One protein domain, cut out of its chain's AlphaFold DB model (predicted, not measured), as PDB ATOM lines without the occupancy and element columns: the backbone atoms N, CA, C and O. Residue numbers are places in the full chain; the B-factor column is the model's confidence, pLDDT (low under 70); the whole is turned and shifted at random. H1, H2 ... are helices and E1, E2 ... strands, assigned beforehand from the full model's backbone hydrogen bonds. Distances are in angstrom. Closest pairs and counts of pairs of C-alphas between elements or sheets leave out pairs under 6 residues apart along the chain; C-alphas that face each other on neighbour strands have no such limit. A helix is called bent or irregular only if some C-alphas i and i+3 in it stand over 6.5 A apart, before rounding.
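What this domain is: This is residues 4 to 157 of the 222 residues of an uncharacterized protein of Pomacea canaliculata (UniProt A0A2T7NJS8). Look first for a twisted, branched sheet of six strands built round the long strand E4, with helix H2 packed on it. Beyond the sheet a small hairpin, E7 and E8, has H1 beside it, while a second hairpin, E9 and E10, ending in H5, forms a separate arm with a long loop. The printed part has 154 residues, with five named helices and ten named strands in the order H1 E1 H2 E2 E3 E4 E5 E6 H3 E7 E8 H4 E9 E10 H5 along the chain; the class is mixed, helices and strands, with 34 of the 154 residues in the named helices and 49 in the named strands. It is compact, with a radius of gyration of the C-alphas of 16.3 A and spans of 41 by 38 by 31 A.

Where its parts are: Find C-alpha 68 at (-1.863, 36.118, -44.106); from there E4, residues 68 to 76, runs 26.2 A. In the same sheet are E1, residues 20 to 25, 16.8 A long, E2, 42 to 45, E3, 52 to 56, 13.7 A long, E5, 80 to 83, and E6, 93 to 95. H2, residues 26 to 36, spans 14.6 A and is irregular: C-alphas 27 and 30 are 8.0 A apart. H1, residues 4 to 10, begins at (-14.591, 40.933, -34.707). Then come H3, 96 to 99, E7, 103 to 107, E8, 110 to 114, H4, 118 to 125, E9, 130 to 133, E10, 149 to 152, and H5, 153 to 156, whose C-alpha 156 is at (-17.395, 24.151, -27.244).

How they stand to each other: E2 to E6 form a meander, each strand the antiparallel neighbour of the one before: look at N 43 and O 55, 2.8 A, N 54 and O 69, 3.0 A, N 75 and O 82, 2.9 A, and N 81 and O 94, 2.8 A. E1 is parallel to E4, with N 22 and O 70 at 2.7 A, on one side of it; E3 and E5 are on the other side. H2 is on this sheet at a height of 5.4 A; Ala 26 and Phe 73 are its closest C-alphas to E4, 5.2 A. H3 and H4 only graze the sheet and touch, C-alphas 98 and 121 being closest at 7.3 A. H1 touches H4, closest at C-alphas 5 and 122, 7.4 A. The hairpin E7 and E8 has N 105 and O 112 at 2.9 A, and the hairpin E9 and E10 has N 131 and O 151 at 2.8 A. Every O i to N i+4 pair is within hydrogen-bond range in H1 and H4, 5 of 7 in H2; H3 and H5 are too short for such a pair.

The domain as a whole: The C-alphas of Asp 78 and Asn 141 are the two farthest apart, 45.8 A. The printed part has no cut; the links E3 to E4 and E9 to E10 are long. Confidence is under 70 at residue 4 and residues 140 to 147.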
ATOM      1  N   GLN A   4     -13.663  40.327 -35.673       66.81
ATOM      2  CA  GLN A   4     -14.591  40.933 -34.707       66.81
ATOM      3  C   GLN A   4     -15.321  39.896 -33.819       66.81
ATOM      4  O   GLN A   4     -15.571  40.159 -32.642       66.81
ATOM      5  N   TRP A   5     -15.570  38.686 -34.335       79.31
ATOM      6  CA  TRP A   5     -16.068  37.551 -33.550       79.31
ATOM      7  C   TRP A   5     -15.017  37.001 -32.609       79.31
ATOM      8  O   TRP A   5     -15.303  36.726 -31.448       79.31
ATOM      9  N   ALA A   6     -13.808  36.839 -33.121       84.75
ATOM     10  CA  ALA A   6     -12.672  36.312 -32.397       84.75
ATOM     11  C   ALA A   6     -12.327  37.213 -31.189       84.75
ATOM     12  O   ALA A   6     -12.288  36.743 -30.051       84.75
ATOM     13  N   ALA A   7     -12.298  38.535 -31.379       87.81
ATOM     14  CA  ALA A   7     -12.164  39.520 -30.306       87.81
ATOM     15  C   ALA A   7     -13.301  39.414 -29.275       87.81
ATOM     16  O   ALA A   7     -13.064  39.319 -28.072       87.81
ATOM     17  N   TYR A   8     -14.554  39.393 -29.741       89.94
ATOM     18  CA  TYR A   8     -15.725  39.375 -28.865       89.94
ATOM     19  C   TYR A   8     -15.846  38.082 -28.050       89.94
ATOM     20  O   TYR A   8     -16.191  38.122 -26.865       89.94
ATOM     21  N   ARG A   9     -15.601  36.936 -28.684       91.75
ATOM     22  CA  ARG A   9     -15.884  35.599 -28.151       91.75
ATOM     23  C   ARG A   9     -14.676  34.948 -27.506       91.75
ATOM     24  O   ARG A   9     -14.852  34.208 -26.548       91.75
ATOM     25  N   HIS A  10     -13.480  35.195 -28.019       92.50
ATOM     26  CA  HIS A  10     -12.260  34.515 -27.589       92.50
ATOM     27  C   HIS A  10     -11.210  35.480 -27.034       92.50
ATOM     28  O   HIS A  10     -10.264  35.011 -26.395       92.50
ATOM     29  N   GLN A  11     -11.389  36.801 -27.221       92.06
ATOM     30  CA  GLN A  11     -10.362  37.819 -26.962       92.06
ATOM     31  C   GLN A  11      -9.031  37.411 -27.604       92.06
ATOM     32  O   GLN A  11      -7.986  37.466 -26.970       92.06
ATOM     33  N   GLY A  12      -9.088  36.927 -28.841       90.69
ATOM     34  CA  GLY A  12      -7.983  36.260 -29.517       90.69
ATOM     35  C   GLY A  12      -8.476  35.517 -30.749       90.69
ATOM     36  O   GLY A  12      -9.632  35.698 -31.131       90.69
ATOM     37  N   LEU A  13      -7.638  34.673 -31.347       90.19
ATOM     38  CA  LEU A  13      -8.007  33.882 -32.524       90.19
ATOM     39  C   LEU A  13      -9.150  32.898 -32.226       90.19
ATOM     40  O   LEU A  13      -9.229  32.301 -31.149       90.19
ATOM     41  N   ILE A  14     -10.036  32.699 -33.209       90.12
ATOM     42  CA  ILE A  14     -10.980  31.579 -33.175       90.12
ATOM     43  C   ILE A  14     -10.161  30.295 -33.376       90.12
ATOM     44  O   ILE A  14      -9.444  30.194 -34.369       90.12
ATOM     45  N   PRO A  15     -10.271  29.284 -32.497       90.62
ATOM     46  CA  PRO A  15      -9.377  28.118 -32.521       90.62
ATOM     47  C   PRO A  15      -9.401  27.268 -33.800       90.62
ATOM     48  O   PRO A  15      -8.514  26.445 -34.009       90.62
ATOM     49  N   TRP A  16     -10.440  27.414 -34.619       87.56
ATOM     50  CA  TRP A  16     -10.633  26.684 -35.875       87.56
ATOM     51  C   TRP A  16     -10.654  27.599 -37.105       87.56
ATOM     52  O   TRP A  16     -11.071  27.159 -38.175       87.56
ATOM     53  N   ASP A  17     -10.255  28.856 -36.937       86.38
ATOM     54  CA  ASP A  17     -10.081  29.835 -38.008       86.38
ATOM     55  C   ASP A  17      -8.586  29.975 -38.317       86.38
ATOM     56  O   ASP A  17      -7.745  29.675 -37.463       86.38
ATOM     57  N   ASP A  18      -8.240  30.363 -39.540       85.94
ATOM     58  CA  ASP A  18      -6.843  30.373 -39.993       85.94
ATOM     59  C   ASP A  18      -6.392  31.659 -40.688       85.94
ATOM     60  O   ASP A  18      -5.258  31.718 -41.169       85.94
ATOM     61  N   ASP A  19      -7.231  32.691 -40.664       84.94
ATOM     62  CA  ASP A  19      -6.967  34.020 -41.200       84.94
ATOM     63  C   ASP A  19      -7.366  35.133 -40.210       84.94
ATOM     64  O   ASP A  19      -7.918  34.903 -39.129       84.94
ATOM     65  N   ILE A  20      -7.008  36.371 -40.559       89.00
ATOM     66  CA  ILE A  20      -7.416  37.585 -39.845       89.00
ATOM     67  C   ILE A  20      -7.884  38.607 -40.882       89.00
ATOM     68  O   ILE A  20      -7.097  39.050 -41.718       89.00
ATOM     69  N   ASP A  21      -9.142  39.039 -40.781       89.38
ATOM     70  CA  ASP A  21      -9.705  40.109 -41.611       89.38
ATOM     71  C   ASP A  21      -9.565  41.518 -40.982       89.38
ATOM     72  O   ASP A  21     -10.058  41.799 -39.893       89.38
ATOM     73  N   ILE A  22      -9.009  42.490 -41.692       91.75
ATOM     74  CA  ILE A  22      -8.950  43.892 -41.254       91.75
ATOM     75  C   ILE A  22      -9.765  44.746 -42.215       91.75
ATOM     76  O   ILE A  22      -9.718  44.569 -43.427       91.75
ATOM     77  N   VAL A  23     -10.517  45.700 -41.676       91.56
ATOM     78  CA  VAL A  23     -11.350  46.615 -42.460       91.56
ATOM     79  C   VAL A  23     -10.764  48.025 -42.367       91.56
ATOM     80  O   VAL A  23     -10.621  48.572 -41.276       91.56
ATOM     81  N   LEU A  24     -10.403  48.603 -43.513       93.75
ATOM     82  CA  LEU A  24      -9.700  49.882 -43.641       93.75
ATOM     83  C   LEU A  24     -10.583  50.941 -44.309       93.75
ATOM     84  O   LEU A  24     -11.390  50.631 -45.189       93.75
ATOM     85  N   ASN A  25     -10.409  52.210 -43.934       94.31
ATOM     86  CA  ASN A  25     -11.126  53.302 -44.589       94.31
ATOM     87  C   ASN A  25     -10.596  53.463 -46.017       94.31
ATOM     88  O   ASN A  25      -9.403  53.695 -46.229       94.31
ATOM     89  N   ALA A  26     -11.482  53.365 -47.003       94.38
ATOM     90  CA  ALA A  26     -11.125  53.472 -48.408       94.38
ATOM     91  C   ALA A  26     -10.514  54.824 -48.759       94.38
ATOM     92  O   ALA A  26      -9.704  54.879 -49.672       94.38
ATOM     93  N   SER A  27     -10.824  55.902 -48.037       94.56
ATOM     94  CA  SER A  27     -10.178  57.201 -48.269       94.56
ATOM     95  C   SER A  27      -8.667  57.188 -47.992       94.56
ATOM     96  O   SER A  27      -7.955  58.020 -48.542       94.56
ATOM     97  N   GLN A  28      -8.176  56.218 -47.208       93.62
ATOM     98  CA  GLN A  28      -6.775  56.082 -46.785       93.62
ATOM     99  C   GLN A  28      -6.028  54.962 -47.531       93.62
ATOM    100  O   GLN A  28      -4.995  54.461 -47.079       93.62
ATOM    101  N   TRP A  29      -6.570  54.496 -48.662       93.31
ATOM    102  CA  TRP A  29      -6.022  53.336 -49.364       93.31
ATOM    103  C   TRP A  29      -4.590  53.565 -49.864       93.31
ATOM    104  O   TRP A  29      -3.801  52.624 -49.898       93.31
ATOM    105  N   ARG A  30      -4.227  54.797 -50.248       95.44
ATOM    106  CA  ARG A  30      -2.884  55.108 -50.770       95.44
ATOM    107  C   ARG A  30      -1.839  55.011 -49.676       95.44
ATOM    108  O   ARG A  30      -0.781  54.419 -49.880       95.44
ATOM    109  N   GLU A  31      -2.160  55.569 -48.521       94.00
ATOM    110  CA  GLU A  31      -1.343  55.533 -47.322       94.00
ATOM    111  C   GLU A  31      -1.168  54.090 -46.854       94.00
ATOM    112  O   GLU A  31      -0.044  53.662 -46.600       94.00
ATOM    113  N   ALA A  32      -2.251  53.304 -46.844       94.12
ATOM    114  CA  ALA A  32      -2.183  51.886 -46.513       94.12
ATOM    115  C   ALA A  32      -1.349  51.077 -47.490       94.12
ATOM    116  O   ALA A  32      -0.491  50.298 -47.075       94.12
ATOM    117  N   HIS A  33      -1.536  51.309 -48.786       96.12
ATOM    118  CA  HIS A  33      -0.725  50.674 -49.807       96.12
ATOM    119  C   HIS A  33       0.759  50.997 -49.614       96.12
ATOM    120  O   HIS A  33       1.601  50.109 -49.730       96.12
ATOM    121  N   HIS A  34       1.097  52.260 -49.336       95.00
ATOM    122  CA  HIS A  34       2.476  52.702 -49.140       95.00
ATOM    123  C   HIS A  34       3.108  52.128 -47.865       95.00
ATOM    124  O   HIS A  34       4.249  51.670 -47.912       95.00
ATOM    125  N   ALA A  35       2.372  52.106 -46.753       94.88
ATOM    126  CA  ALA A  35       2.852  51.539 -45.498       94.88
ATOM    127  C   ALA A  35       3.109  50.030 -45.629       94.88
ATOM    128  O   ALA A  35       4.208  49.560 -45.348       94.88
ATOM    129  N   LEU A  36       2.127  49.278 -46.134       94.88
ATOM    130  CA  LEU A  36       2.184  47.815 -46.185       94.88
ATOM    131  C   LEU A  36       3.222  47.293 -47.184       94.88
ATOM    132  O   LEU A  36       3.943  46.349 -46.879       94.88
ATOM    133  N   ARG A  37       3.374  47.922 -48.359       95.44
ATOM    134  CA  ARG A  37       4.391  47.500 -49.348       95.44
ATOM    135  C   ARG A  37       5.835  47.691 -48.875       95.44
ATOM    136  O   ARG A  37       6.746  47.220 -49.548       95.44
ATOM    137  N   SER A  38       6.035  48.469 -47.813       94.06
ATOM    138  CA  SER A  38       7.354  48.885 -47.336       94.06
ATOM    139  C   SER A  38       7.832  48.056 -46.141       94.06
ATOM    140  O   SER A  38       8.924  48.304 -45.643       94.06
ATOM    141  N   VAL A  39       7.037  47.084 -45.677       94.50
ATOM    142  CA  VAL A  39       7.385  46.225 -44.538       94.50
ATOM    143  C   VAL A  39       8.362  45.127 -44.995       94.50
ATOM    144  O   VAL A  39       7.982  44.287 -45.816       94.50
ATOM    145  N   PRO A  40       9.613  45.093 -44.489       95.19
ATOM    146  CA  PRO A  40      10.588  44.069 -44.869       95.19
ATOM    147  C   PRO A  40      10.117  42.663 -44.487       95.19
ATOM    148  O   PRO A  40       9.569  42.472 -43.408       95.19
ATOM    149  N   GLY A  41      10.349  41.676 -45.357       94.69
ATOM    150  CA  GLY A  41       9.929  40.284 -45.131       94.69
ATOM    151  C   GLY A  41       8.472  39.988 -45.508       94.69
ATOM    152  O   GLY A  41       8.083  38.825 -45.560       94.69
ATOM    153  N   PHE A  42       7.686  41.008 -45.859       95.94
ATOM    154  CA  PHE A  42       6.281  40.857 -46.227       95.94
ATOM    155  C   PHE A  42       6.010  41.243 -47.681       95.94
ATOM    156  O   PHE A  42       6.747  42.008 -48.308       95.94
ATOM    157  N   ARG A  43       4.907  40.722 -48.220       95.81
ATOM    158  CA  ARG A  43       4.373  41.061 -49.537       95.81
ATOM    159  C   ARG A  43       2.922  41.501 -49.413       95.81
ATOM    160  O   ARG A  43       2.134  40.910 -48.681       95.81
ATOM    161  N   LEU A  44       2.577  42.532 -50.182       96.31
ATOM    162  CA  LEU A  44       1.207  42.991 -50.369       96.31
ATOM    163  C   LEU A  44       0.717  42.598 -51.766       96.31
ATOM    164  O   LEU A  44       1.273  43.044 -52.771       96.31
ATOM    165  N   TYR A  45      -0.359  41.822 -51.827       95.81
ATOM    166  CA  TYR A  45      -1.158  41.628 -53.030       95.81
ATOM    167  C   TYR A  45      -2.397  42.528 -52.964       95.81
ATOM    168  O   TYR A  45      -3.265  42.321 -52.120       95.81
ATOM    169  N   ALA A  46      -2.470  43.536 -53.839       96.12
ATOM    170  CA  ALA A  46      -3.478  44.602 -53.789       96.12
ATOM    171  C   ALA A  46      -4.264  44.754 -55.113       96.12
ATOM    172  O   ALA A  46      -4.070  45.722 -55.856       96.12
ATOM    173  N   PRO A  47      -5.137  43.796 -55.462       94.06
ATOM    174  CA  PRO A  47      -5.970  43.876 -56.658       94.06
ATOM    175  C   PRO A  47      -7.024  44.985 -56.518       94.06
ATOM    176  O   PRO A  47      -7.430  45.356 -55.417       94.06
ATOM    177  N   ARG A  48      -7.516  45.509 -57.647       88.56
ATOM    178  CA  ARG A  48      -8.478  46.632 -57.647       88.56
ATOM    179  C   ARG A  48      -9.869  46.271 -57.111       88.56
ATOM    180  O   ARG A  48     -10.515  47.121 -56.517       88.56
ATOM    181  N   ASN A  49     -10.330  45.040 -57.340       87.00
ATOM    182  CA  ASN A  49     -11.727  44.635 -57.118       87.00
ATOM    183  C   ASN A  49     -11.875  43.445 -56.154       87.00
ATOM    184  O   ASN A  49     -12.896  42.761 -56.179       87.00
ATOM    185  N   GLN A  50     -10.859  43.165 -55.341       90.75
ATOM    186  CA  GLN A  50     -10.880  42.086 -54.349       90.75
ATOM    187  C   GLN A  50     -10.252  42.586 -53.043       90.75
ATOM    188  O   GLN A  50      -9.739  43.706 -52.984       90.75
ATOM    189  N   GLN A  51     -10.325  41.775 -51.994       92.62
ATOM    190  CA  GLN A  51      -9.581  42.013 -50.765       92.62
ATOM    191  C   GLN A  51      -8.076  42.026 -51.049       92.62
ATOM    192  O   GLN A  51      -7.597  41.340 -51.959       92.62
ATOM    193  N   TRP A  52      -7.330  42.829 -50.298       95.25
ATOM    194  CA  TRP A  52      -5.876  42.747 -50.346       95.25
ATOM    195  C   TRP A  52      -5.407  41.642 -49.417       95.25
ATOM    196  O   TRP A  52      -6.025  41.391 -48.390       95.25
ATOM    197  N   LYS A  53      -4.289  41.018 -49.768       94.94
ATOM    198  CA  LYS A  53      -3.641  40.011 -48.933       94.94
ATOM    199  C   LYS A  53      -2.259  40.489 -48.540       94.94
ATOM    200  O   LYS A  53      -1.479  40.900 -49.401       94.94
ATOM    201  N   PHE A  54      -1.966  40.447 -47.247       95.62
ATOM    202  CA  PHE A  54      -0.669  40.815 -46.692       95.62
ATOM    203  C   PHE A  54      -0.063  39.619 -45.964       95.62
ATOM    204  O   PHE A  54      -0.681  39.086 -45.048       95.62
ATOM    205  N   PHE A  55       1.114  39.172 -46.399       93.81
ATOM    206  CA  PHE A  55       1.673  37.882 -45.990       93.81
ATOM    207  C   PHE A  55       3.196  37.880 -45.944       93.81
ATOM    208  O   PHE A  55       3.844  38.726 -46.561       93.81
ATOM    209  N   MET A  56       3.760  36.922 -45.210       92.75
ATOM    210  CA  MET A  56       5.208  36.713 -45.118       92.75
ATOM    211  C   MET A  56       5.742  36.060 -46.392       92.75
ATOM    212  O   MET A  56       5.132  35.123 -46.898       92.75
ATOM    213  N   MET A  57       6.876  36.548 -46.905       91.56
ATOM    214  CA  MET A  57       7.471  36.083 -48.169       91.56
ATOM    215  C   MET A  57       8.069  34.670 -48.112       91.56
ATOM    216  O   MET A  57       8.354  34.082 -49.156       91.56
ATOM    217  N   ASP A  58       8.299  34.144 -46.917       91.25
ATOM    218  CA  ASP A  58       8.860  32.823 -46.630       91.25
ATOM    219  C   ASP A  58       7.815  31.842 -46.072       91.25
ATOM    220  O   ASP A  58       8.149  30.707 -45.734       91.25
ATOM    221  N   GLY A  59       6.541  32.242 -46.016       86.94
ATOM    222  CA  GLY A  59       5.465  31.362 -45.572       86.94
ATOM    223  C   GLY A  59       5.155  30.239 -46.578       86.94
ATOM    224  O   GLY A  59       5.463  30.343 -47.770       86.94
ATOM    225  N   PRO A  60       4.519  29.143 -46.142       86.19
ATOM    226  CA  PRO A  60       4.070  28.076 -47.011       86.19
ATOM    227  C   PRO A  60       2.879  28.489 -47.902       86.19
ATOM    228  O   PRO A  60       1.958  29.161 -47.443       86.19
ATOM    229  N   GLY A  61       2.845  28.026 -49.156       82.31
ATOM    230  CA  GLY A  61       1.726  28.219 -50.098       82.31
ATOM    231  C   GLY A  61       2.158  28.743 -51.473       82.31
ATOM    232  O   GLY A  61       3.231  29.327 -51.606       82.31
ATOM    233  N   ASP A  62       1.319  28.535 -52.495       73.62
ATOM    234  CA  ASP A  62       1.694  28.806 -53.893       73.62
ATOM    235  C   ASP A  62       1.519  30.277 -54.302       73.62
ATOM    236  O   ASP A  62       2.426  30.883 -54.868       73.62
ATOM    237  N   PHE A  63       0.343  30.865 -54.041       78.94
ATOM    238  CA  PHE A  63       0.003  32.214 -54.526       78.94
ATOM    239  C   PHE A  63      -0.080  33.255 -53.401       78.94
ATOM    240  O   PHE A  63       0.509  34.332 -53.503       78.94
ATOM    241  N   TYR A  64      -0.765  32.916 -52.308       83.94
ATOM    242  CA  TYR A  64      -0.730  33.667 -51.054       83.94
ATOM    243  C   TYR A  64      -0.161  32.753 -49.982       83.94
ATOM    244  O   TYR A  64      -0.709  31.678 -49.739       83.94
ATOM    245  N   GLN A  65       0.950  33.161 -49.382       88.50
ATOM    246  CA  GLN A  65       1.605  32.361 -48.357       88.50
ATOM    247  C   GLN A  65       0.828  32.492 -47.048       88.50
ATOM    248  O   GLN A  65       0.434  33.589 -46.658       88.50
ATOM    249  N   TRP A  66       0.572  31.367 -46.393       86.50
ATOM    250  CA  TRP A  66      -0.025  31.323 -45.068       86.50
ATOM    251  C   TRP A  66       1.074  31.471 -44.001       86.50
ATOM    252  O   TRP A  66       2.143  30.891 -44.177       86.50
ATOM    253  N   PRO A  67       0.841  32.177 -42.879       89.38
ATOM    254  CA  PRO A  67      -0.347  32.964 -42.548       89.38
ATOM    255  C   PRO A  67      -0.401  34.306 -43.293       89.38
ATOM    256  O   PRO A  67       0.624  34.883 -43.661       89.38
ATOM    257  N   PHE A  68      -1.617  34.825 -43.471       89.38
ATOM    258  CA  PHE A  68      -1.863  36.118 -44.106       89.38
ATOM    259  C   PHE A  68      -2.970  36.913 -43.411       89.38
ATOM    260  O   PHE A  68      -3.791  36.368 -42.674       89.38
ATOM    261  N   LEU A  69      -2.996  38.215 -43.686       92.94
ATOM    262  CA  LEU A  69      -4.088  39.119 -43.342       92.94
ATOM    263  C   LEU A  69      -4.922  39.395 -44.591       92.94
ATOM    264  O   LEU A  69      -4.366  39.777 -45.627       92.94
ATOM    265  N   ASP A  70      -6.238  39.265 -44.472       92.00
ATOM    266  CA  ASP A  70      -7.184  39.750 -45.470       92.00
ATOM    267  C   ASP A  70      -7.582  41.188 -45.144       92.00
ATOM    268  O   ASP A  70      -8.038  41.494 -44.049       92.00
ATOM    269  N   LEU A  71      -7.405  42.105 -46.087       93.75
ATOM    270  CA  LEU A  71      -7.702  43.521 -45.905       93.75
ATOM    271  C   LEU A  71      -8.859  43.923 -46.818       93.75
ATOM    272  O   LEU A  71      -8.796  43.805 -48.043       93.75
ATOM    273  N   TYR A  72      -9.907  44.460 -46.214       93.50
ATOM    274  CA  TYR A  72     -11.101  44.946 -46.888       93.50
ATOM    275  C   TYR A  72     -11.217  46.451 -46.729       93.50
ATOM    276  O   TYR A  72     -10.608  47.051 -45.846       93.50
ATOM    277  N   PHE A  73     -12.058  47.057 -47.559       92.38
ATOM    278  CA  PHE A  73     -12.277  48.494 -47.537       92.38
ATOM    279  C   PHE A  73     -13.731  48.841 -47.258       92.38
ATOM    280  O   PHE A  73     -14.645  48.177 -47.758       92.38
ATOM    281  N   PHE A  74     -13.932  49.916 -46.502       93.75
ATOM    282  CA  PHE A  74     -15.232  50.538 -46.286       93.75
ATOM    283  C   PHE A  74     -15.237  51.990 -46.758       93.75
ATOM    284  O   PHE A  74     -14.202  52.655 -46.767       93.75
ATOM    285  N   ALA A  75     -16.415  52.485 -47.112       95.88
ATOM    286  CA  ALA A  75     -16.696  53.908 -47.222       95.88
ATOM    287  C   ALA A  75     -17.688  54.318 -46.131       95.88
ATOM    288  O   ALA A  75     -18.323  53.473 -45.497       95.88
ATOM    289  N   GLU A  76     -17.778  55.619 -45.892       95.38
ATOM    290  CA  GLU A  76     -18.697  56.192 -44.921       95.38
ATOM    291  C   GLU A  76     -19.274  57.511 -45.436       95.38
ATOM    292  O   GLU A  76     -18.652  58.198 -46.250       95.38
ATOM    293  N   ASP A  77     -20.454  57.854 -44.934       96.88
ATOM    294  CA  ASP A  77     -21.036  59.193 -44.971       96.88
ATOM    295  C   ASP A  77     -21.360  59.637 -43.537       96.88
ATOM    296  O   ASP A  77     -20.958  58.986 -42.575       96.88
ATOM    297  N   ASP A  78     -22.090  60.737 -43.359       97.25
ATOM    298  CA  ASP A  78     -22.418  61.259 -42.027       97.25
ATOM    299  C   ASP A  78     -23.233  60.283 -41.159       97.25
ATOM    300  O   ASP A  78     -23.243  60.385 -39.928       97.25
ATOM    301  N   THR A  79     -23.904  59.318 -41.783       96.81
ATOM    302  CA  THR A  79     -24.896  58.443 -41.157       96.81
ATOM    303  C   THR A  79     -24.489  56.977 -41.126       96.81
ATOM    304  O   THR A  79     -24.848  56.291 -40.170       96.81
ATOM    305  N   HIS A  80     -23.732  56.486 -42.109       95.00
ATOM    306  CA  HIS A  80     -23.469  55.061 -42.294       95.00
ATOM    307  C   HIS A  80     -22.026  54.747 -42.684       95.00
ATOM    308  O   HIS A  80     -21.300  55.567 -43.235       95.00
ATOM    309  N   VAL A  81     -21.647  53.501 -42.414       93.50
ATOM    310  CA  VAL A  81     -20.422  52.837 -42.860       93.50
ATOM    311  C   VAL A  81     -20.827  51.608 -43.668       93.50
ATOM    312  O   VAL A  81     -21.644  50.813 -43.195       93.50
ATOM    313  N   TRP A  82     -20.256  51.424 -44.860       93.50
ATOM    314  CA  TRP A  82     -20.548  50.275 -45.719       93.50
ATOM    315  C   TRP A  82     -19.307  49.710 -46.404       93.50
ATOM    316  O   TRP A  82     -18.356  50.418 -46.732       93.50
ATOM    317  N   ALA A  83     -19.328  48.406 -46.658       91.62
ATOM    318  CA  ALA A  83     -18.267  47.724 -47.383       91.62
ATOM    319  C   ALA A  83     -18.194  48.120 -48.867       91.62
ATOM    320  O   ALA A  83     -19.203  48.182 -49.573       91.62
ATOM    321  N   LEU A  84     -16.969  48.285 -49.370       91.94
ATOM    322  CA  LEU A  84     -16.682  48.423 -50.800       91.94
ATOM    323  C   LEU A  84     -16.266  47.093 -51.434       91.94
ATOM    324  O   LEU A  84     -16.630  46.814 -52.579       91.94
ATOM    325  N   THR A  85     -15.526  46.261 -50.697       88.06
ATOM    326  CA  THR A  85     -15.025  44.983 -51.210       88.06
ATOM    327  C   THR A  85     -16.187  44.004 -51.432       88.06
ATOM    328  O   THR A  85     -16.898  43.701 -50.469       88.06
ATOM    329  N   PRO A  86     -16.390  43.475 -52.660       86.31
ATOM    330  CA  PRO A  86     -17.560  42.667 -53.016       86.31
ATOM    331  C   PRO A  86     -17.887  41.528 -52.051       86.31
ATOM    332  O   PRO A  86     -19.050  41.372 -51.694       86.31
ATOM    333  N   MET A  87     -16.872  40.796 -51.580       80.19
ATOM    334  CA  MET A  87     -17.071  39.630 -50.712       80.19
ATOM    335  C   MET A  87     -17.747  39.951 -49.379       80.19
ATOM    336  O   MET A  87     -18.311  39.060 -48.765       80.19
ATOM    337  N   ILE A  88     -17.693  41.204 -48.920       81.38
ATOM    338  CA  ILE A  88     -18.159  41.580 -47.580       81.38
ATOM    339  C   ILE A  88     -19.299  42.604 -47.615       81.38
ATOM    340  O   ILE A  88     -19.695  43.131 -46.577       81.38
ATOM    341  N   LYS A  89     -19.843  42.889 -48.808       79.31
ATOM    342  CA  LYS A  89     -20.888  43.909 -49.016       79.31
ATOM    343  C   LYS A  89     -22.143  43.668 -48.184       79.31
ATOM    344  O   LYS A  89     -22.746  44.622 -47.711       79.31
ATOM    345  N   HIS A  90     -22.523  42.408 -47.994       73.94
ATOM    346  CA  HIS A  90     -23.713  42.039 -47.222       73.94
ATOM    347  C   HIS A  90     -23.464  41.976 -45.713       73.94
ATOM    348  O   HIS A  90     -24.396  41.778 -44.943       73.94
ATOM    349  N   GLU A  91     -22.212  42.127 -45.287       74.88
ATOM    350  CA  GLU A  91     -21.792  41.880 -43.909       74.88
ATOM    351  C   GLU A  91     -21.398  43.167 -43.178       74.88
ATOM    352  O   GLU A  91     -21.341  43.181 -41.950       74.88
ATOM    353  N   LEU A  92     -21.170  44.260 -43.913       83.06
ATOM    354  CA  LEU A  92     -20.880  45.572 -43.349       83.06
ATOM    355  C   LEU A  92     -21.800  46.636 -43.950       83.06
ATOM    356  O   LEU A  92     -21.513  47.210 -45.001       83.06
ATOM    357  N   LEU A  93     -22.880  46.907 -43.222       89.31
ATOM    358  CA  LEU A  93     -23.701  48.108 -43.318       89.31
ATOM    359  C   LEU A  93     -24.132  48.468 -41.894       89.31
ATOM    360  O   LEU A  93     -24.888  47.726 -41.268       89.31
ATOM    361  N   ALA A  94     -23.614  49.567 -41.358       89.12
ATOM    362  CA  ALA A  94     -23.866  49.963 -39.978       89.12
ATOM    363  C   ALA A  94     -24.030  51.476 -39.856       89.12
ATOM    364  O   ALA A  94     -23.369  52.234 -40.562       89.12
ATOM    365  N   GLU A  95     -24.868  51.917 -38.918       92.81
ATOM    366  CA  GLU A  95     -24.914  53.330 -38.539       92.81
ATOM    367  C   GLU A  95     -23.537  53.775 -38.038       92.81
ATOM    368  O   GLU A  95     -22.897  53.115 -37.209       92.81
ATOM    369  N   ARG A  96     -23.101  54.945 -38.493       93.06
ATOM    370  CA  ARG A  96     -21.799  55.512 -38.167       93.06
ATOM    371  C   ARG A  96     -21.590  55.643 -36.662       93.06
ATOM    372  O   ARG A  96     -20.507  55.340 -36.171       93.06
ATOM    373  N   GLY A  97     -22.631  56.018 -35.916       92.25
ATOM    374  CA  GLY A  97     -22.593  56.135 -34.453       92.25
ATOM    375  C   GLY A  97     -22.397  54.809 -33.703       92.25
ATOM    376  O   GLY A  97     -21.997  54.826 -32.538       92.25
ATOM    377  N   HIS A  98     -22.639  53.664 -34.353       89.25
ATOM    378  CA  HIS A  98     -22.340  52.335 -33.808       89.25
ATOM    379  C   HIS A  98     -20.902  51.894 -34.078       89.25
ATOM    380  O   HIS A  98     -20.372  51.063 -33.340       89.25
ATOM    381  N   VAL A  99     -20.267  52.446 -35.111       88.31
ATOM    382  CA  VAL A  99     -18.868  52.159 -35.440       88.31
ATOM    383  C   VAL A  99     -17.943  53.124 -34.709       88.31
ATOM    384  O   VAL A  99     -17.021  52.686 -34.023       88.31
ATOM    385  N   PHE A 100     -18.217  54.425 -34.802       90.94
ATOM    386  CA  PHE A 100     -17.312  55.485 -34.376       90.94
ATOM    387  C   PHE A 100     -17.798  56.296 -33.162       90.94
ATOM    388  O   PHE A 100     -19.002  56.413 -32.917       90.94
ATOM    389  N   PRO A 101     -16.859  56.963 -32.458       94.69
ATOM    390  CA  PRO A 101     -15.419  56.689 -32.424       94.69
ATOM    391  C   PRO A 101     -15.119  55.239 -32.049       94.69
ATOM    392  O   PRO A 101     -15.865  54.630 -31.288       94.69
ATOM    393  N   LEU A 102     -14.022  54.712 -32.591       88.12
ATOM    394  CA  LEU A 102     -13.558  53.369 -32.260       88.12
ATOM    395  C   LEU A 102     -13.264  53.267 -30.758       88.12
ATOM    396  O   LEU A 102     -12.898  54.244 -30.102       88.12
ATOM    397  N   THR A 103     -13.417  52.061 -30.233       86.62
ATOM    398  CA  THR A 103     -13.073  51.689 -28.859       86.62
ATOM    399  C   THR A 103     -11.955  50.654 -28.876       86.62
ATOM    400  O   THR A 103     -11.597  50.146 -29.938       86.62
ATOM    401  N   SER A 104     -11.377  50.347 -27.720       86.75
ATOM    402  CA  SER A 104     -10.354  49.306 -27.607       86.75
ATOM    403  C   SER A 104     -10.980  47.991 -27.158       86.75
ATOM    404  O   SER A 104     -11.662  47.948 -26.134       86.75
ATOM    405  N   VAL A 105     -10.707  46.915 -27.889       86.06
ATOM    406  CA  VAL A 105     -11.039  45.542 -27.491       86.06
ATOM    407  C   VAL A 105      -9.758  44.764 -27.220       86.06
ATOM    408  O   VAL A 105      -8.736  44.982 -27.871       86.06
ATOM    409  N   ARG A 106      -9.804  43.845 -26.254       87.44
ATOM    410  CA  ARG A 106      -8.697  42.920 -26.009       87.44
ATOM    411  C   ARG A 106      -8.624  41.873 -27.121       87.44
ATOM    412  O   ARG A 106      -9.625  41.232 -27.438       87.44
ATOM    413  N   TRP A 107      -7.423  41.683 -27.650       88.50
ATOM    414  CA  TRP A 107      -7.067  40.645 -28.607       88.50
ATOM    415  C   TRP A 107      -5.718  40.049 -28.219       88.50
ATOM    416  O   TRP A 107      -4.691  40.708 -28.349       88.50
ATOM    417  N   GLU A 108      -5.709  38.811 -27.742       87.62
ATOM    418  CA  GLU A 108      -4.543  38.184 -27.125       87.62
ATOM    419  C   GLU A 108      -3.934  39.118 -26.057       87.62
ATOM    420  O   GLU A 108      -4.602  39.510 -25.091       87.62
ATOM    421  N   THR A 109      -2.681  39.526 -26.244       87.62
ATOM    422  CA  THR A 109      -1.952  40.466 -25.385       87.62
ATOM    423  C   THR A 109      -2.137  41.936 -25.782       87.62
ATOM    424  O   THR A 109      -1.650  42.822 -25.082       87.62
ATOM    425  N   TRP A 110      -2.868  42.218 -26.860       87.19
ATOM    426  CA  TRP A 110      -3.002  43.538 -27.474       87.19
ATOM    427  C   TRP A 110      -4.358  44.187 -27.181       87.19
ATOM    428  O   TRP A 110      -5.366  43.524 -26.919       87.19
ATOM    429  N   LEU A 111      -4.389  45.518 -27.268       86.88
ATOM    430  CA  LEU A 111      -5.616  46.307 -27.332       86.88
ATOM    431  C   LEU A 111      -5.755  46.850 -28.749       86.88
ATOM    432  O   LEU A 111      -4.974  47.703 -29.168       86.88
ATOM    433  N   LEU A 112      -6.738  46.342 -29.486       88.00
ATOM    434  CA  LEU A 112      -6.955  46.697 -30.884       88.00
ATOM    435  C   LEU A 112      -8.174  47.611 -31.036       88.00
ATOM    436  O   LEU A 112      -9.125  47.504 -30.254       88.00
ATOM    437  N   PRO A 113      -8.165  48.517 -32.029       89.88
ATOM    438  CA  PRO A 113      -9.326  49.333 -32.335       89.88
ATOM    439  C   PRO A 113     -10.479  48.460 -32.851       89.88
ATOM    440  O   PRO A 113     -10.300  47.627 -33.735       89.88
ATOM    441  N   ALA A 114     -11.677  48.682 -32.318       88.12
ATOM    442  CA  ALA A 114     -12.901  47.993 -32.698       88.12
ATOM    443  C   ALA A 114     -14.102  48.954 -32.706       88.12
ATOM    444  O   ALA A 114     -14.069  49.997 -32.043       88.12
ATOM    445  N   PRO A 115     -15.183  48.618 -33.432       90.25
ATOM    446  CA  PRO A 115     -16.419  49.388 -33.409       90.25
ATOM    447  C   PRO A 115     -16.942  49.652 -31.992       90.25
ATOM    448  O   PRO A 115     -16.947  48.751 -31.152       90.25
ATOM    449  N   ARG A 116     -17.436  50.870 -31.742       87.50
ATOM    450  CA  ARG A 116     -17.994  51.292 -30.445       87.50
ATOM    451  C   ARG A 116     -19.043  50.330 -29.897       87.50
ATOM    452  O   ARG A 116     -19.014  49.972 -28.724       87.50
ATOM    453  N   CYS A 117     -19.991  49.945 -30.740       88.88
ATOM    454  CA  CYS A 117     -21.125  49.105 -30.377       88.88
ATOM    455  C   CYS A 117     -20.955  47.701 -30.965       88.88
ATOM    456  O   CYS A 117     -21.854  47.198 -31.643       88.88
ATOM    457  N   LEU A 118     -19.802  47.070 -30.706       85.69
ATOM    458  CA  LEU A 118     -19.422  45.774 -31.276       85.69
ATOM    459  C   LEU A 118     -20.529  44.717 -31.148       85.69
ATOM    460  O   LEU A 118     -20.913  44.121 -32.148       85.69
ATOM    461  N   THR A 119     -21.107  44.538 -29.954       86.56
ATOM    462  CA  THR A 119     -22.195  43.571 -29.731       86.56
ATOM    463  C   THR A 119     -23.381  43.816 -30.662       86.56
ATOM    464  O   THR A 119     -23.870  42.869 -31.264       86.56
ATOM    465  N   ARG A 120     -23.808  45.077 -30.827       87.19
ATOM    466  CA  ARG A 120     -24.962  45.440 -31.668       87.19
ATOM    467  C   ARG A 120     -24.696  45.137 -33.140       87.19
ATOM    468  O   ARG A 120     -25.580  44.617 -33.816       87.19
ATOM    469  N   ILE A 121     -23.484  45.430 -33.612       85.56
ATOM    470  CA  ILE A 121     -23.052  45.118 -34.980       85.56
ATOM    471  C   ILE A 121     -23.048  43.600 -35.195       85.56
ATOM    472  O   ILE A 121     -23.632  43.117 -36.160       85.56
ATOM    473  N   LEU A 122     -22.472  42.832 -34.265       85.75
ATOM    474  CA  LEU A 122     -22.402  41.373 -34.380       85.75
ATOM    475  C   LEU A 122     -23.788  40.715 -34.378       85.75
ATOM    476  O   LEU A 122     -24.054  39.871 -35.230       85.75
ATOM    477  N   THR A 123     -24.676  41.119 -33.465       85.56
ATOM    478  CA  THR A 123     -26.036  40.561 -33.365       85.56
ATOM    479  C   THR A 123     -26.941  40.959 -34.525       85.56
ATOM    480  O   THR A 123     -27.916  40.265 -34.792       85.56
ATOM    481  N   GLY A 124     -26.651  42.077 -35.200       82.62
ATOM    482  CA  GLY A 124     -27.393  42.500 -36.389       82.62
ATOM    483  C   GLY A 124     -27.065  41.660 -37.624       82.62
ATOM    484  O   GLY A 124     -27.909  41.517 -38.504       82.62
ATOM    485  N   SER A 125     -25.862  41.085 -37.676       78.56
ATOM    486  CA  SER A 125     -25.378  40.353 -38.848       78.56
ATOM    487  C   SER A 125     -25.420  38.831 -38.681       78.56
ATOM    488  O   SER A 125     -25.510  38.125 -39.684       78.56
ATOM    489  N   TYR A 126     -25.357  38.295 -37.453       80.50
ATOM    490  CA  TYR A 126     -25.361  36.843 -37.241       80.50
ATOM    491  C   TYR A 126     -25.843  36.411 -35.842       80.50
ATOM    492  O   TYR A 126     -25.912  37.196 -34.897       80.50
ATOM    493  N   ASP A 127     -26.091  35.105 -35.689       89.25
ATOM    494  CA  ASP A 127     -26.362  34.475 -34.395       89.25
ATOM    495  C   ASP A 127     -25.069  34.263 -33.586       89.25
ATOM    496  O   ASP A 127     -24.294  33.333 -33.827       89.25
ATOM    497  N   ILE A 128     -24.857  35.121 -32.585       89.50
ATOM    498  CA  ILE A 128     -23.680  35.097 -31.702       89.50
ATOM    499  C   ILE A 128     -23.556  33.817 -30.862       89.50
ATOM    500  O   ILE A 128     -22.454  33.505 -30.397       89.50
ATOM    501  N   ASN A 129     -24.641  33.054 -30.699       92.44
ATOM    502  CA  ASN A 129     -24.657  31.805 -29.934       92.44
ATOM    503  C   ASN A 129     -24.319  30.577 -30.789       92.44
ATOM    504  O   ASN A 129     -24.108  29.489 -30.245       92.44
ATOM    505  N   THR A 130     -24.220  30.749 -32.108       93.50
ATOM    506  CA  THR A 130     -23.817  29.697 -33.035       93.50
ATOM    507  C   THR A 130     -22.333  29.826 -33.377       93.50
ATOM    508  O   THR A 130     -21.817  30.880 -33.759       93.50
ATOM    509  N   CYS A 131     -21.622  28.717 -33.220       92.00
ATOM    510  CA  CYS A 131     -20.240  28.558 -33.621       92.00
ATOM    511  C   CYS A 131     -20.237  27.892 -34.990       92.00
ATOM    512  O   CYS A 131     -20.847  26.841 -35.194       92.00
ATOM    513  N   LEU A 132     -19.595  28.560 -35.937       88.62
ATOM    514  CA  LEU A 132     -19.570  28.178 -37.334       88.62
ATOM    515  C   LEU A 132     -18.130  27.889 -37.727       88.62
ATOM    516  O   LEU A 132     -17.216  28.537 -37.229       88.62
ATOM    517  N   ARG A 133     -17.934  26.921 -38.608       82.75
ATOM    518  CA  ARG A 133     -16.657  26.703 -39.273       82.75
ATOM    519  C   ARG A 133     -16.814  27.034 -40.750       82.75
ATOM    520  O   ARG A 133     -17.787  26.587 -41.363       82.75
ATOM    521  N   GLY A 134     -15.890  27.833 -41.280       74.69
ATOM    522  CA  GLY A 134     -15.840  28.168 -42.701       74.69
ATOM    523  C   GLY A 134     -15.651  26.931 -43.584       74.69
ATOM    524  O   GLY A 134     -15.287  25.856 -43.109       74.69
ATOM    525  N   THR A 135     -15.933  27.097 -44.873       72.62
ATOM    526  CA  THR A 135     -15.731  26.080 -45.923       72.62
ATOM    527  C   THR A 135     -14.327  26.105 -46.513       72.62
ATOM    528  O   THR A 135     -14.026  25.334 -47.412       72.62
ATOM    529  N   GLU A 136     -13.488  27.028 -46.060       71.12
ATOM    530  CA  GLU A 136     -12.144  27.223 -46.577       71.12
ATOM    531  C   GLU A 136     -11.169  27.080 -45.415       71.12
ATOM    532  O   GLU A 136     -11.417  27.572 -44.312       71.12
ATOM    533  N   THR A 137     -10.082  26.357 -45.659       75.62
ATOM    534  CA  THR A 137      -8.867  26.486 -44.862       75.62
ATOM    535  C   THR A 137      -7.747  26.840 -45.807       75.62
ATOM    536  O   THR A 137      -7.515  26.156 -46.804       75.62
ATOM    537  N   HIS A 138      -7.059  27.908 -45.471       77.06
ATOM    538  CA  HIS A 138      -5.989  28.499 -46.239       77.06
ATOM    539  C   HIS A 138      -4.628  27.873 -45.947       77.06
ATOM    540  O   HIS A 138      -3.664  28.130 -46.668       77.06
ATOM    541  N   LYS A 139      -4.536  27.035 -44.907       77.62
ATOM    542  CA  LYS A 139      -3.341  26.231 -44.644       77.62
ATOM    543  C   LYS A 139      -3.058  25.309 -45.845       77.62
ATOM    544  O   LYS A 139      -3.924  24.507 -46.203       77.62
ATOM    545  N   PRO A 140      -1.870  25.393 -46.469       63.56
ATOM    546  CA  PRO A 140      -1.545  24.575 -47.632       63.56
ATOM    547  C   PRO A 140      -1.557  23.078 -47.287       63.56
ATOM    548  O   PRO A 140      -1.261  22.687 -46.159       63.56
ATOM    549  N   ASN A 141      -1.877  22.254 -48.292       53.00
ATOM    550  CA  ASN A 141      -2.000  20.783 -48.278       53.00
ATOM    551  C   ASN A 141      -3.323  20.161 -47.821       53.00
ATOM    552  O   ASN A 141      -3.372  18.942 -47.650       53.00
ATOM    553  N   GLN A 142      -4.411  20.916 -47.679       55.34
ATOM    554  CA  GLN A 142      -5.708  20.279 -47.465       55.34
ATOM    555  C   GLN A 142      -6.799  20.900 -48.349       55.34
ATOM    556  O   GLN A 142      -7.011  22.109 -48.367       55.34
ATOM    557  N   THR A 143      -7.524  20.051 -49.078       49.88
ATOM    558  CA  THR A 143      -8.821  20.391 -49.676       49.88
ATOM    559  C   THR A 143      -9.870  20.198 -48.588       49.88
ATOM    560  O   THR A 143     -10.079  19.072 -48.136       49.88
ATOM    561  N   VAL A 144     -10.479  21.272 -48.087       59.94
ATOM    562  CA  VAL A 144     -11.107  21.212 -46.760       59.94
ATOM    563  C   VAL A 144     -12.573  21.619 -46.773       59.94
ATOM    564  O   VAL A 144     -12.915  22.775 -46.607       59.94
ATOM    565  N   TYR A 145     -13.404  20.578 -46.870       57.84
ATOM    566  CA  TYR A 145     -14.842  20.478 -46.576       57.84
ATOM    567  C   TYR A 145     -15.812  21.305 -47.439       57.84
ATOM    568  O   TYR A 145     -15.935  22.517 -47.335       57.84
ATOM    569  N   LEU A 146     -16.656  20.583 -48.186       60.84
ATOM    570  CA  LEU A 146     -17.768  21.129 -48.979       60.84
ATOM    571  C   LEU A 146     -18.932  21.684 -48.130       60.84
ATOM    572  O   LEU A 146     -19.935  22.124 -48.688       60.84
ATOM    573  N   GLN A 147     -18.859  21.600 -46.797       69.81
ATOM    574  CA  GLN A 147     -19.989  21.879 -45.911       69.81
ATOM    575  C   GLN A 147     -19.599  22.778 -44.740       69.81
ATOM    576  O   GLN A 147     -18.654  22.515 -43.998       69.81
ATOM    577  N   THR A 148     -20.403  23.818 -44.535       78.69
ATOM    578  CA  THR A 148     -20.397  24.611 -43.311       78.69
ATOM    579  C   THR A 148     -20.908  23.765 -42.150       78.69
ATOM    580  O   THR A 148     -22.027  23.253 -42.193       78.69
ATOM    581  N   HIS A 149     -20.137  23.685 -41.068       86.06
ATOM    582  CA  HIS A 149     -20.605  23.080 -39.823       86.06
ATOM    583  C   HIS A 149     -21.040  24.166 -38.843       86.06
ATOM    584  O   HIS A 149     -20.316  25.136 -38.613       86.06
ATOM    585  N   LYS A 150     -22.227  23.991 -38.257       91.56
ATOM    586  CA  LYS A 150     -22.790  24.880 -37.238       91.56
ATOM    587  C   LYS A 150     -23.091  24.081 -35.980       91.56
ATOM    588  O   LYS A 150     -23.727  23.031 -36.051       91.56
ATOM    589  N   VAL A 151     -22.659  24.584 -34.832       94.25
ATOM    590  CA  VAL A 151     -22.970  24.010 -33.518       94.25
ATOM    591  C   VAL A 151     -23.292  25.126 -32.527       94.25
ATOM    592  O   VAL A 151     -22.730  26.215 -32.644       94.25
ATOM    593  N   PRO A 152     -24.140  24.886 -31.514       96.12
ATOM    594  CA  PRO A 152     -24.248  25.804 -30.386       96.12
ATOM    595  C   PRO A 152     -22.877  26.002 -29.735       96.12
ATOM    596  O   PRO A 152     -22.211  25.022 -29.391       96.12
ATOM    597  N   CYS A 153     -22.458  27.251 -29.533       94.88
ATOM    598  CA  CYS A 153     -21.152  27.555 -28.944       94.88
ATOM    599  C   CYS A 153     -20.973  26.969 -27.542       94.88
ATOM    600  O   CYS A 153     -19.862  26.595 -27.174       94.88
ATOM    601  N   SER A 154     -22.066  26.795 -26.796       95.50
ATOM    602  CA  SER A 154     -22.061  26.151 -25.480       95.50
ATOM    603  C   SER A 154     -21.447  24.750 -25.495       95.50
ATOM    604  O   SER A 154     -20.793  24.359 -24.529       95.50
ATOM    605  N   ARG A 155     -21.570  24.016 -26.611       95.88
ATOM    606  CA  ARG A 155     -20.937  22.701 -26.788       95.88
ATOM    607  C   ARG A 155     -19.414  22.773 -26.850       95.88
ATOM    608  O   ARG A 155     -18.777  21.748 -26.674       95.88
ATOM    609  N   LEU A 156     -18.836  23.947 -27.092       95.50
ATOM    610  CA  LEU A 156     -17.395  24.151 -27.244       95.50
ATOM    611  C   LEU A 156     -16.747  24.822 -26.024       95.50
ATOM    612  O   LEU A 156     -15.523  24.869 -25.943       95.50
ATOM    613  N   HIS A 157     -17.533  25.284 -25.045       94.81
ATOM    614  CA  HIS A 157     -17.024  25.983 -23.856       94.81
ATOM    615  C   HIS A 157     -16.079  25.138 -22.985       94.81
ATOM    616  O   HIS A 157     -15.318  25.692 -22.200       94.81
TER     617      HIS A 157